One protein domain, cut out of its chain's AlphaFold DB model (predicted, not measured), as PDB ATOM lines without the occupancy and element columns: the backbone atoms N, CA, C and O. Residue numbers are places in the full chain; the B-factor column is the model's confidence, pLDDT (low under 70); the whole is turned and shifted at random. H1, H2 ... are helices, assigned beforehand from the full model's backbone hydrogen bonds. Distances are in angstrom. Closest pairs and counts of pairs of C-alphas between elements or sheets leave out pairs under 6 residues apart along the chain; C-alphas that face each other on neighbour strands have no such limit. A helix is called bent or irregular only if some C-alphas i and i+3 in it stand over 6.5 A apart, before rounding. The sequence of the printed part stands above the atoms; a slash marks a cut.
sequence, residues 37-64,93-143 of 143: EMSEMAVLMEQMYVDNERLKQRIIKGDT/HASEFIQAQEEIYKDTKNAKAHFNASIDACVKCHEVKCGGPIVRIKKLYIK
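What this domain is: This is residues 37 to 64 and 93 to 143 of the 143 residues of an uncharacterized protein of Flavobacterium swingsii (UniProt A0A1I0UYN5). Long helices H2 and H3 fold back on each other as a hairpin; equally long H1 as H3 runs alongside, nearing H3 with residues 56 to 59, and short H4 packs on H3. The 79 printed residues include four helices, H1 to H4 in order, and no named strand: all helix. The whole is compact, radius of gyration of the C-alphas 12.4 A, spanning 38 by 22 by 21 A.

How they stand to each other: Start at the hub, H3, residues 108 to 129, irregular with C-alphas 109 and 112 8.2 A apart. It touches H2, residues 93 to 106, opposite ways at a shallow 11 degrees; closest are C-alphas Ile 104 and Ala 111, 4.8 A. H1, residues 40 to 61, only just touches H3, with 3 pairs of C-alphas within 8 A, the closest Ile 59 and Lys 112, 6.6 A. H4, residues 134 to 137, touches H3; C-alphas Val 123 and Ile 134 are closest, 6.2 A. Each O i to N i+4 pair is within hydrogen-bond range in H1, 8 of 10 in H2, 15 of 18 in H3; H4 is too short.

Where its parts are: Find C-alpha 40 at (227.512, 146.350, 122.610); H1 runs 31.9 A. H3 runs 30.0 A, H2 19.8 A; H4, 5.0 A, ends at (229.050, 160.039, 135.730).

The domain as a whole: Residues 65 to 92 are not printed; C-alphas 64 and 93 are 27.4 A apart. No printed residue is under 70 in pLDDT.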
ATOM      1  N   GLU A  37     237.925 146.474 120.808       82.06
ATOM      2  CA  GLU A  37     236.578 146.729 120.305       82.06
ATOM      3  C   GLU A  37     235.617 146.892 121.487       82.06
ATOM      4  O   GLU A  37     235.631 146.124 122.452       82.06
ATOM      5  N   MET A  38     234.787 147.932 121.427       88.00
ATOM      6  CA  MET A  38     233.765 148.169 122.439       88.00
ATOM      7  C   MET A  38     232.690 147.087 122.328       88.00
ATOM      8  O   MET A  38     232.139 146.870 121.252       88.00
ATOM      9  N   SER A  39     232.342 146.453 123.446       94.81
ATOM     10  CA  SER A  39     231.162 145.586 123.482       94.81
ATOM     11  C   SER A  39     229.889 146.390 123.220       94.81
ATOM     12  O   SER A  39     229.846 147.602 123.446       94.81
ATOM     13  N   GLU A  40     228.820 145.715 122.800       97.19
ATOM     14  CA  GLU A  40     227.512 146.350 122.610       97.19
ATOM     15  C   GLU A  40     227.060 147.103 123.868       97.19
ATOM     16  O   GLU A  40     226.549 148.219 123.775       97.19
ATOM     17  N   MET A  41     227.302 146.523 125.050       97.12
ATOM     18  CA  MET A  41     227.019 147.170 126.330       97.12
ATOM     19  C   MET A  41     227.856 148.436 126.526       97.12
ATOM     20  O   MET A  41     227.333 149.460 126.951       97.12
ATOM     21  N   ALA A  42     229.149 148.399 126.201       96.31
ATOM     22  CA  ALA A  42     230.017 149.562 126.348       96.31
ATOM     23  C   ALA A  42     229.600 150.706 125.407       96.31
ATOM     24  O   ALA A  42     229.574 151.866 125.821       96.31
ATOM     25  N   VAL A  43     229.208 150.383 124.168       97.50
ATOM     26  CA  VAL A  43     228.639 151.357 123.221       97.50
ATOM     27  C   VAL A  43     227.337 151.948 123.766       97.50
ATOM     28  O   VAL A  43     227.153 153.166 123.735       97.50
ATOM     29  N   LEU A  44     226.450 151.107 124.307       98.44
ATOM     30  CA  LEU A  44     225.189 151.557 124.892       98.44
ATOM     31  C   LEU A  44     225.408 152.504 126.081       98.44
ATOM     32  O   LEU A  44     224.738 153.529 126.164       98.44
ATOM     33  N   MET A  45     226.358 152.200 126.968       97.75
ATOM     34  CA  MET A  45     226.676 153.041 128.127       97.75
ATOM     35  C   MET A  45     227.202 154.421 127.718       97.75
ATOM     36  O   MET A  45     226.829 155.427 128.325       97.75
ATOM     37  N   GLU A  46     228.022 154.500 126.666       97.62
ATOM     38  CA  GLU A  46     228.473 155.793 126.136       97.62
ATOM     39  C   GLU A  46     227.305 156.585 125.531       97.62
ATOM     40  O   GLU A  46     227.169 157.782 125.791       97.62
ATOM     41  N   GLN A  47     226.414 155.919 124.791       98.31
ATOM     42  CA  GLN A  47     225.219 156.557 124.240       98.31
ATOM     43  C   GLN A  47     224.306 157.100 125.354       98.31
ATOM     44  O   GLN A  47     223.895 158.260 125.308       98.31
ATOM     45  N   MET A  48     224.068 156.305 126.403       98.56
ATOM     46  CA  MET A  48     223.313 156.728 127.585       98.56
ATOM     47  C   MET A  48     223.948 157.929 128.277       98.56
ATOM     48  O   MET A  48     223.227 158.835 128.701       98.56
ATOM     49  N   TYR A  49     225.278 157.967 128.394       98.62
ATOM     50  CA  TYR A  49     225.978 159.116 128.961       98.62
ATOM     51  C   TYR A  49     225.716 160.381 128.137       98.62
ATOM     52  O   TYR A  49     225.329 161.409 128.696       98.62
ATOM     53  N   VAL A  50     225.900 160.311 126.815       98.56
ATOM     54  CA  VAL A  50     225.727 161.459 125.912       98.56
ATOM     55  C   VAL A  50     224.287 161.974 125.946       98.56
ATOM     56  O   VAL A  50     224.057 163.185 126.014       98.56
ATOM     57  N   ASP A  51     223.304 161.079 125.948       98.62
ATOM     58  CA  ASP A  51     221.898 161.478 125.991       98.62
ATOM     59  C   ASP A  51     221.505 162.069 127.347       98.62
ATOM     60  O   ASP A  51     220.775 163.064 127.393       98.62
ATOM     61  N   ASN A  52     222.071 161.563 128.446       98.69
ATOM     62  CA  ASN A  52     221.905 162.175 129.763       98.69
ATOM     63  C   ASN A  52     222.609 163.528 129.886       98.69
ATOM     64  O   ASN A  52     222.087 164.429 130.539       98.69
ATOM     65  N   GLU A  53     223.755 163.724 129.238       98.62
ATOM     66  CA  GLU A  53     224.419 165.025 129.184       98.62
ATOM     67  C   GLU A  53     223.555 166.057 128.446       98.62
ATOM     68  O   GLU A  53     223.381 167.181 128.922       98.62
ATOM     69  N   ARG A  54     222.932 165.668 127.328       98.44
ATOM     70  CA  ARG A  54     221.976 166.516 126.596       98.44
ATOM     71  C   ARG A  54     220.726 166.807 127.420       98.44
ATOM     72  O   ARG A  54     220.296 167.959 127.501       98.44
ATOM     73  N   LEU A  55     220.152 165.784 128.051       98.62
ATOM     74  CA  LEU A  55     218.993 165.922 128.930       98.62
ATOM     75  C   LEU A  55     219.283 166.868 130.097       98.62
ATOM     76  O   LEU A  55     218.505 167.789 130.332       98.62
ATOM     77  N   LYS A  56     220.442 166.722 130.747       98.62
ATOM     78  CA  LYS A  56     220.919 167.633 131.790       98.62
ATOM     79  C   LYS A  56     220.855 169.092 131.336       98.62
ATOM     80  O   LYS A  56     220.342 169.940 132.061       98.62
ATOM     81  N   GLN A  57     221.362 169.390 130.136       98.44
ATOM     82  CA  GLN A  57     221.346 170.756 129.606       98.44
ATOM     83  C   GLN A  57     219.926 171.278 129.378       98.44
ATOM     84  O   GLN A  57     219.666 172.445 129.662       98.44
ATOM     85  N   ARG A  58     219.007 170.432 128.899       98.25
ATOM     86  CA  ARG A  58     217.597 170.812 128.716       98.25
ATOM     87  C   ARG A  58     216.923 171.122 130.049       98.25
ATOM     88  O   ARG A  58     216.327 172.186 130.180       98.25
ATOM     89  N   ILE A  59     217.119 170.270 131.060       98.38
ATOM     90  CA  ILE A  59     216.582 170.485 132.413       98.38
ATOM     91  C   ILE A  59     217.097 171.805 133.002       98.38
ATOM     92  O   ILE A  59     216.308 172.597 133.506       98.38
ATOM     93  N   ILE A  60     218.403 172.081 132.902       98.19
ATOM     94  CA  ILE A  60     219.001 173.325 133.424       98.19
ATOM     95  C   ILE A  60     218.427 174.568 132.733       98.19
ATOM     96  O   ILE A  60     218.240 175.599 133.376       98.19
ATOM     97  N   LYS A  61     218.153 174.484 131.429       97.81
ATOM     98  CA  LYS A  61     217.599 175.593 130.641       97.81
ATOM     99  C   LYS A  61     216.085 175.757 130.792       97.81
ATOM    100  O   LYS A  61     215.554 176.742 130.291       97.81
ATOM    101  N   GLY A  62     215.399 174.817 131.446       96.69
ATOM    102  CA  GLY A  62     213.934 174.778 131.483       96.69
ATOM    103  C   GLY A  62     213.305 174.479 130.118       96.69
ATOM    104  O   GLY A  62     212.189 174.912 129.851       96.69
ATOM    105  N   ASP A  63     214.034 173.783 129.245       97.19
ATOM    106  CA  ASP A  63     213.554 173.377 127.923       97.19
ATOM    107  C   ASP A  63     212.695 172.101 128.017       97.19
ATOM    108  O   ASP A  63     212.672 171.394 129.028       97.19
ATOM    109  N   THR A  64     212.001 171.781 126.931       94.88
ATOM    110  CA  THR A  64     211.237 170.546 126.765       94.88
ATOM    111  C   THR A  64     212.116 169.303 126.961       94.88
ATOM    112  O   THR A  64     213.146 169.112 126.314       94.88
ATOM    113  N   HIS A  93     219.927 146.241 138.979       98.44
ATOM    114  CA  HIS A  93     220.304 147.652 138.883       98.44
ATOM    115  C   HIS A  93     220.046 148.266 137.502       98.44
ATOM    116  O   HIS A  93     219.724 149.448 137.411       98.44
ATOM    117  N   ALA A  94     220.113 147.479 136.426       98.50
ATOM    118  CA  ALA A  94     219.667 147.901 135.104       98.50
ATOM    119  C   ALA A  94     218.174 148.265 135.127       98.50
ATOM    120  O   ALA A  94     217.787 149.303 134.602       98.50
ATOM    121  N   SER A  95     217.347 147.454 135.794       98.69
ATOM    122  CA  SER A  95     215.908 147.715 135.934       98.69
ATOM    123  C   SER A  95     215.636 148.952 136.798       98.69
ATOM    124  O   SER A  95     214.813 149.785 136.429       98.69
ATOM    125  N   GLU A  96     216.363 149.113 137.907       98.62
ATOM    126  CA  GLU A  96     216.285 150.304 138.768       98.62
ATOM    127  C   GLU A  96     216.676 151.584 138.013       98.62
ATOM    128  O   GLU A  96     216.007 152.609 138.144       98.62
ATOM    129  N   PHE A  97     217.724 151.530 137.183       98.62
ATOM    130  CA  PHE A  97     218.125 152.651 136.333       98.62
ATOM    131  C   PHE A  97     217.036 153.026 135.322       98.62
ATOM    132  O   PHE A  97     216.721 154.209 135.190       98.62
ATOM    133  N   ILE A  98     216.446 152.044 134.628       98.75
ATOM    134  CA  ILE A  98     215.368 152.302 133.663       98.75
ATOM    135  C   ILE A  98     214.169 152.945 134.357       98.75
ATOM    136  O   ILE A  98     213.680 153.967 133.883       98.75
ATOM    137  N   GLN A  99     213.752 152.419 135.510       98.62
ATOM    138  CA  GLN A  99     212.663 153.006 136.291       98.62
ATOM    139  C   GLN A  99     212.972 154.458 136.674       98.62
ATOM    140  O   GLN A  99     212.163 155.344 136.415       98.62
ATOM    141  N   ALA A 100     214.165 154.727 137.212       98.56
ATOM    142  CA  ALA A 100     214.568 156.080 137.587       98.56
ATOM    143  C   ALA A 100     214.632 157.041 136.385       98.56
ATOM    144  O   ALA A 100     214.290 158.215 136.515       98.56
ATOM    145  N   GLN A 101     215.048 156.557 135.210       98.38
ATOM    146  CA  GLN A 101     215.030 157.341 133.975       98.38
ATOM    147  C   GLN A 101     213.612 157.667 133.517       98.38
ATOM    148  O   GLN A 101     213.344 158.807 133.151       98.38
ATOM    149  N   GLU A 102     212.699 156.697 133.543       98.44
ATOM    150  CA  GLU A 102     211.307 156.907 133.142       98.44
ATOM    151  C   GLU A 102     210.598 157.967 133.995       98.44
ATOM    152  O   GLU A 102     209.820 158.759 133.456       98.44
ATOM    153  N   GLU A 103     210.884 158.032 135.300       98.50
ATOM    154  CA  GLU A 103     210.275 159.023 136.201       98.50
ATOM    155  C   GLU A 103     210.562 160.474 135.780       98.50
ATOM    156  O   GLU A 103     209.710 161.346 135.949       98.50
ATOM    157  N   ILE A 104     211.700 160.734 135.122       98.50
ATOM    158  CA  ILE A 104     212.038 162.063 134.581       98.50
ATOM    159  C   ILE A 104     210.986 162.531 133.562       98.50
ATOM    160  O   ILE A 104     210.661 163.718 133.492       98.50
ATOM    161  N   TYR A 105     210.462 161.594 132.770       97.50
ATOM    162  CA  TYR A 105     209.512 161.859 131.690       97.50
ATOM    163  C   TYR A 105     208.056 161.786 132.169       97.50
ATOM    164  O   TYR A 105     207.200 162.469 131.606       97.50
ATOM    165  N   LYS A 106     207.767 161.001 133.217       97.56
ATOM    166  CA  LYS A 106     206.432 160.918 133.841       97.56
ATOM    167  C   LYS A 106     206.120 162.136 134.712       97.56
ATOM    168  O   LYS A 106     204.987 162.612 134.710       97.56
ATOM    169  N   ASP A 107     207.117 162.663 135.419       97.31
ATOM    170  CA  ASP A 107     206.978 163.816 136.309       97.31
ATOM    171  C   ASP A 107     207.999 164.908 135.965       97.31
ATOM    172  O   ASP A 107     208.969 165.193 136.673       97.31
ATOM    173  N   THR A 108     207.737 165.572 134.840       95.44
ATOM    174  CA  THR A 108     208.599 166.629 134.298       95.44
ATOM    175  C   THR A 108     208.740 167.839 135.227       95.44
ATOM    176  O   THR A 108     209.729 168.567 135.140       95.44
ATOM    177  N   LYS A 109     207.801 168.046 136.163       95.94
ATOM    178  CA  LYS A 109     207.863 169.134 137.154       95.94
ATOM    179  C   LYS A 109     208.989 168.924 138.166       95.94
ATOM    180  O   LYS A 109     209.598 169.899 138.597       95.94
ATOM    181  N   ASN A 110     209.296 167.671 138.505       97.69
ATOM    182  CA  ASN A 110     210.384 167.304 139.415       97.69
ATOM    183  C   ASN A 110     211.591 166.701 138.683       97.69
ATOM    184  O   ASN A 110     212.434 166.046 139.297       97.69
ATOM    185  N   ALA A 111     211.722 166.963 137.379       98.00
ATOM    186  CA  ALA A 111     212.736 166.354 136.523       98.00
ATOM    187  C   ALA A 111     214.168 166.461 137.056       98.00
ATOM    188  O   ALA A 111     214.938 165.524 136.897       98.00
ATOM    189  N   LYS A 112     214.545 167.560 137.726       98.50
ATOM    190  CA  LYS A 112     215.875 167.690 138.351       98.50
ATOM    191  C   LYS A 112     216.113 166.626 139.431       98.50
ATOM    192  O   LYS A 112     217.199 166.054 139.486       98.50
ATOM    193  N   ALA A 113     215.123 166.380 140.291       98.62
ATOM    194  CA  ALA A 113     215.227 165.392 141.360       98.62
ATOM    195  C   ALA A 113     215.274 163.972 140.783       98.62
ATOM    196  O   ALA A 113     216.184 163.215 141.114       98.62
ATOM    197  N   HIS A 114     214.370 163.659 139.849       98.69
ATOM    198  CA  HIS A 114     214.342 162.365 139.156       98.69
ATOM    199  C   HIS A 114     215.616 162.113 138.347       98.69
ATOM    200  O   HIS A 114     216.181 161.025 138.392       98.69
ATOM    201  N   PHE A 115     216.145 163.144 137.683       98.81
ATOM    202  CA  PHE A 115     217.406 163.053 136.957       98.81
ATOM    203  C   PHE A 115     218.554 162.711 137.905       98.81
ATOM    204  O   PHE A 115     219.276 161.751 137.655       98.81
ATOM    205  N   ASN A 116     218.695 163.428 139.025       98.88
ATOM    206  CA  ASN A 116     219.730 163.121 140.014       98.88
ATOM    207  C   ASN A 116     219.561 161.709 140.609       98.88
ATOM    208  O   ASN A 116     220.560 161.007 140.745       98.88
ATOM    209  N   ALA A 117     218.328 161.253 140.856       98.81
ATOM    210  CA  ALA A 117     218.057 159.880 141.289       98.81
ATOM    211  C   ALA A 117     218.466 158.835 140.229       98.81
ATOM    212  O   ALA A 117     218.999 157.777 140.566       98.81
ATOM    213  N   SER A 118     218.295 159.138 138.938       98.56
ATOM    214  CA  SER A 118     218.793 158.278 137.857       98.56
ATOM    215  C   SER A 118     220.328 158.229 137.804       98.56
ATOM    216  O   SER A 118     220.898 157.170 137.547       98.56
ATOM    217  N   ILE A 119     221.014 159.338 138.122       98.75
ATOM    218  CA  ILE A 119     222.480 159.361 138.239       98.75
ATOM    219  C   ILE A 119     222.940 158.546 139.454       98.75
ATOM    220  O   ILE A 119     223.935 157.829 139.350       98.75
ATOM    221  N   ASP A 120     222.203 158.576 140.569       98.75
ATOM    222  CA  ASP A 120     222.473 157.697 141.715       98.75
ATOM    223  C   ASP A 120     222.381 156.217 141.322       98.75
ATOM    224  O   ASP A 120     223.237 155.426 141.717       98.75
ATOM    225  N   ALA A 121     221.388 155.835 140.511       98.56
ATOM    226  CA  ALA A 121     221.264 154.469 139.998       98.56
ATOM    227  C   ALA A 121     222.467 154.067 139.124       98.56
ATOM    228  O   ALA A 121     223.015 152.976 139.301       98.56
ATOM    229  N   CYS A 122     222.948 154.968 138.252       98.19
ATOM    230  CA  CYS A 122     224.187 154.747 137.499       98.19
ATOM    231  C   CYS A 122     225.370 154.491 138.444       98.19
ATOM    232  O   CYS A 122     226.098 153.512 138.284       98.19
ATOM    233  N   VAL A 123     225.567 155.365 139.436       98.44
ATOM    234  CA  VAL A 123     226.702 155.279 140.365       98.44
ATOM    235  C   VAL A 123     226.667 153.977 141.164       98.44
ATOM    236  O   VAL A 123     227.689 153.300 141.209       98.44
ATOM    237  N   LYS A 124     225.511 153.574 141.706       98.25
ATOM    238  CA  LYS A 124     225.365 152.326 142.481       98.25
ATOM    239  C   LYS A 124     225.778 151.087 141.689       98.25
ATOM    240  O   LYS A 124     226.505 150.241 142.202       98.25
ATOM    241  N   CYS A 125     225.354 150.991 140.428       98.00
ATOM    242  CA  CYS A 125     225.764 149.880 139.569       98.00
ATOM    243  C   CYS A 125     227.276 149.923 139.302       98.00
ATOM    244  O   CYS A 125     227.978 148.921 139.452       98.00
ATOM    245  N   HIS A 126     227.802 151.102 138.960       97.62
ATOM    246  CA  HIS A 126     229.211 151.282 138.619       97.62
ATOM    247  C   HIS A 126     230.172 151.089 139.798       97.62
ATOM    248  O   HIS A 126     231.294 150.636 139.582       97.62
ATOM    249  N   GLU A 127     229.747 151.364 141.032       97.19
ATOM    250  CA  GLU A 127     230.531 151.105 142.248       97.19
ATOM    251  C   GLU A 127     230.889 149.625 142.417       97.19
ATOM    252  O   GLU A 127     231.943 149.317 142.969       97.19
ATOM    253  N   VAL A 128     230.056 148.725 141.891       96.31
ATOM    254  CA  VAL A 128     230.277 147.275 141.955       96.31
ATOM    255  C   VAL A 128     230.811 146.722 140.635       96.31
ATOM    256  O   VAL A 128     231.729 145.908 140.644       96.31
ATOM    257  N   LYS A 129     230.256 147.154 139.496       92.81
ATOM    258  CA  LYS A 129     230.502 146.525 138.187       92.81
ATOM    259  C   LYS A 129     231.668 147.117 137.414       92.81
ATOM    260  O   LYS A 129     232.429 146.397 136.778       92.81
ATOM    261  N   CYS A 130     231.798 148.440 137.404       90.00
ATOM    262  CA  CYS A 130     232.828 149.107 136.616       90.00
ATOM    263  C   CYS A 130     233.094 150.507 137.163       90.00
ATOM    264  O   CYS A 130     232.366 151.452 136.856       90.00
ATOM    265  N   GLY A 131     234.166 150.651 137.945       91.69
ATOM    266  CA  GLY A 131     234.483 151.907 138.629       91.69
ATOM    267  C   GLY A 131     235.050 153.017 137.736       91.69
ATOM    268  O   GLY A 131     234.995 154.192 138.100       91.69
ATOM    269  N   GLY A 132     235.570 152.673 136.552       93.00
ATOM    270  CA  GLY A 132     236.247 153.606 135.642       93.00
ATOM    271  C   GLY A 132     235.462 154.894 135.329       93.00
ATOM    272  O   GLY A 132     235.996 155.989 135.521       93.00
ATOM    273  N   PRO A 133     234.194 154.817 134.886       95.81
ATOM    274  CA  PRO A 133     233.423 155.996 134.501       95.81
ATOM    275  C   PRO A 133     232.797 156.770 135.674       95.81
ATOM    276  O   PRO A 133     232.250 157.844 135.430       95.81
ATOM    277  N   ILE A 134     232.884 156.306 136.932       97.50
ATOM    278  CA  ILE A 134     232.183 156.928 138.080       97.50
ATOM    279  C   ILE A 134     232.476 158.428 138.184       97.50
ATOM    280  O   ILE A 134     231.560 159.234 138.352       97.50
ATOM    281  N   VAL A 135     233.743 158.832 138.048       97.69
ATOM    282  CA  VAL A 135     234.142 160.249 138.141       97.69
ATOM    283  C   VAL A 135     233.467 161.097 137.059       97.69
ATOM    284  O   VAL A 135     233.106 162.245 137.313       97.69
ATOM    285  N   ARG A 136     233.276 160.547 135.854       97.62
ATOM    286  CA  ARG A 136     232.591 161.225 134.744       97.62
ATOM    287  C   ARG A 136     231.080 161.255 134.979       97.62
ATOM    288  O   ARG A 136     230.482 162.316 134.844       97.62
ATOM    289  N   ILE A 137     230.485 160.145 135.416       98.31
ATOM    290  CA  ILE A 137     229.050 160.039 135.730       98.31
ATOM    291  C   ILE A 137     228.653 161.045 136.815       98.31
ATOM    292  O   ILE A 137     227.683 161.775 136.648       98.31
ATOM    293  N   LYS A 138     229.451 161.188 137.880       98.12
ATOM    294  CA  LYS A 138     229.194 162.170 138.950       98.12
ATOM    295  C   LYS A 138     229.220 163.626 138.462       98.12
ATOM    296  O   LYS A 138     228.701 164.508 139.137       98.12
ATOM    297  N   LYS A 139     229.769 163.928 137.280       98.31
ATOM    298  CA  LYS A 139     229.657 165.273 136.687       98.31
ATOM    299  C   LYS A 139     228.275 165.537 136.094       98.31
ATOM    300  O   LYS A 139     227.959 166.698 135.836       98.31
ATOM    301  N   LEU A 140     227.444 164.514 135.888       98.56
ATOM    302  CA  LEU A 140     226.094 164.679 135.356       98.56
ATOM    303  C   LEU A 140     225.142 165.326 136.361       98.56
ATOM    304  O   LEU A 140     224.285 166.075 135.909       98.56
ATOM    305  N   TYR A 141     225.334 165.168 137.677       98.69
ATOM    306  CA  TYR A 141     224.453 165.783 138.680       98.69
ATOM    307  C   TYR A 141     224.167 167.267 138.405       98.69
ATOM    308  O   TYR A 141     225.047 168.051 138.012       98.69
ATOM    309  N   ILE A 142     222.915 167.646 138.638       98.50
ATOM    310  CA  ILE A 142     222.441 169.024 138.580       98.50
ATOM    311  C   ILE A 142     222.438 169.570 140.008       98.50
ATOM    312  O   ILE A 142     221.718 169.052 140.866       98.50
ATOM    313  N   LYS A 143     223.250 170.605 140.251       92.94
ATOM    314  CA  LYS A 143     223.322 171.327 141.531       92.94
ATOM    315  C   LYS A 143     222.127 172.249 141.704       92.94
ATOM    316  O   LYS A 143     221.638 172.804 140.694       92.94
TER     317      LYS A 143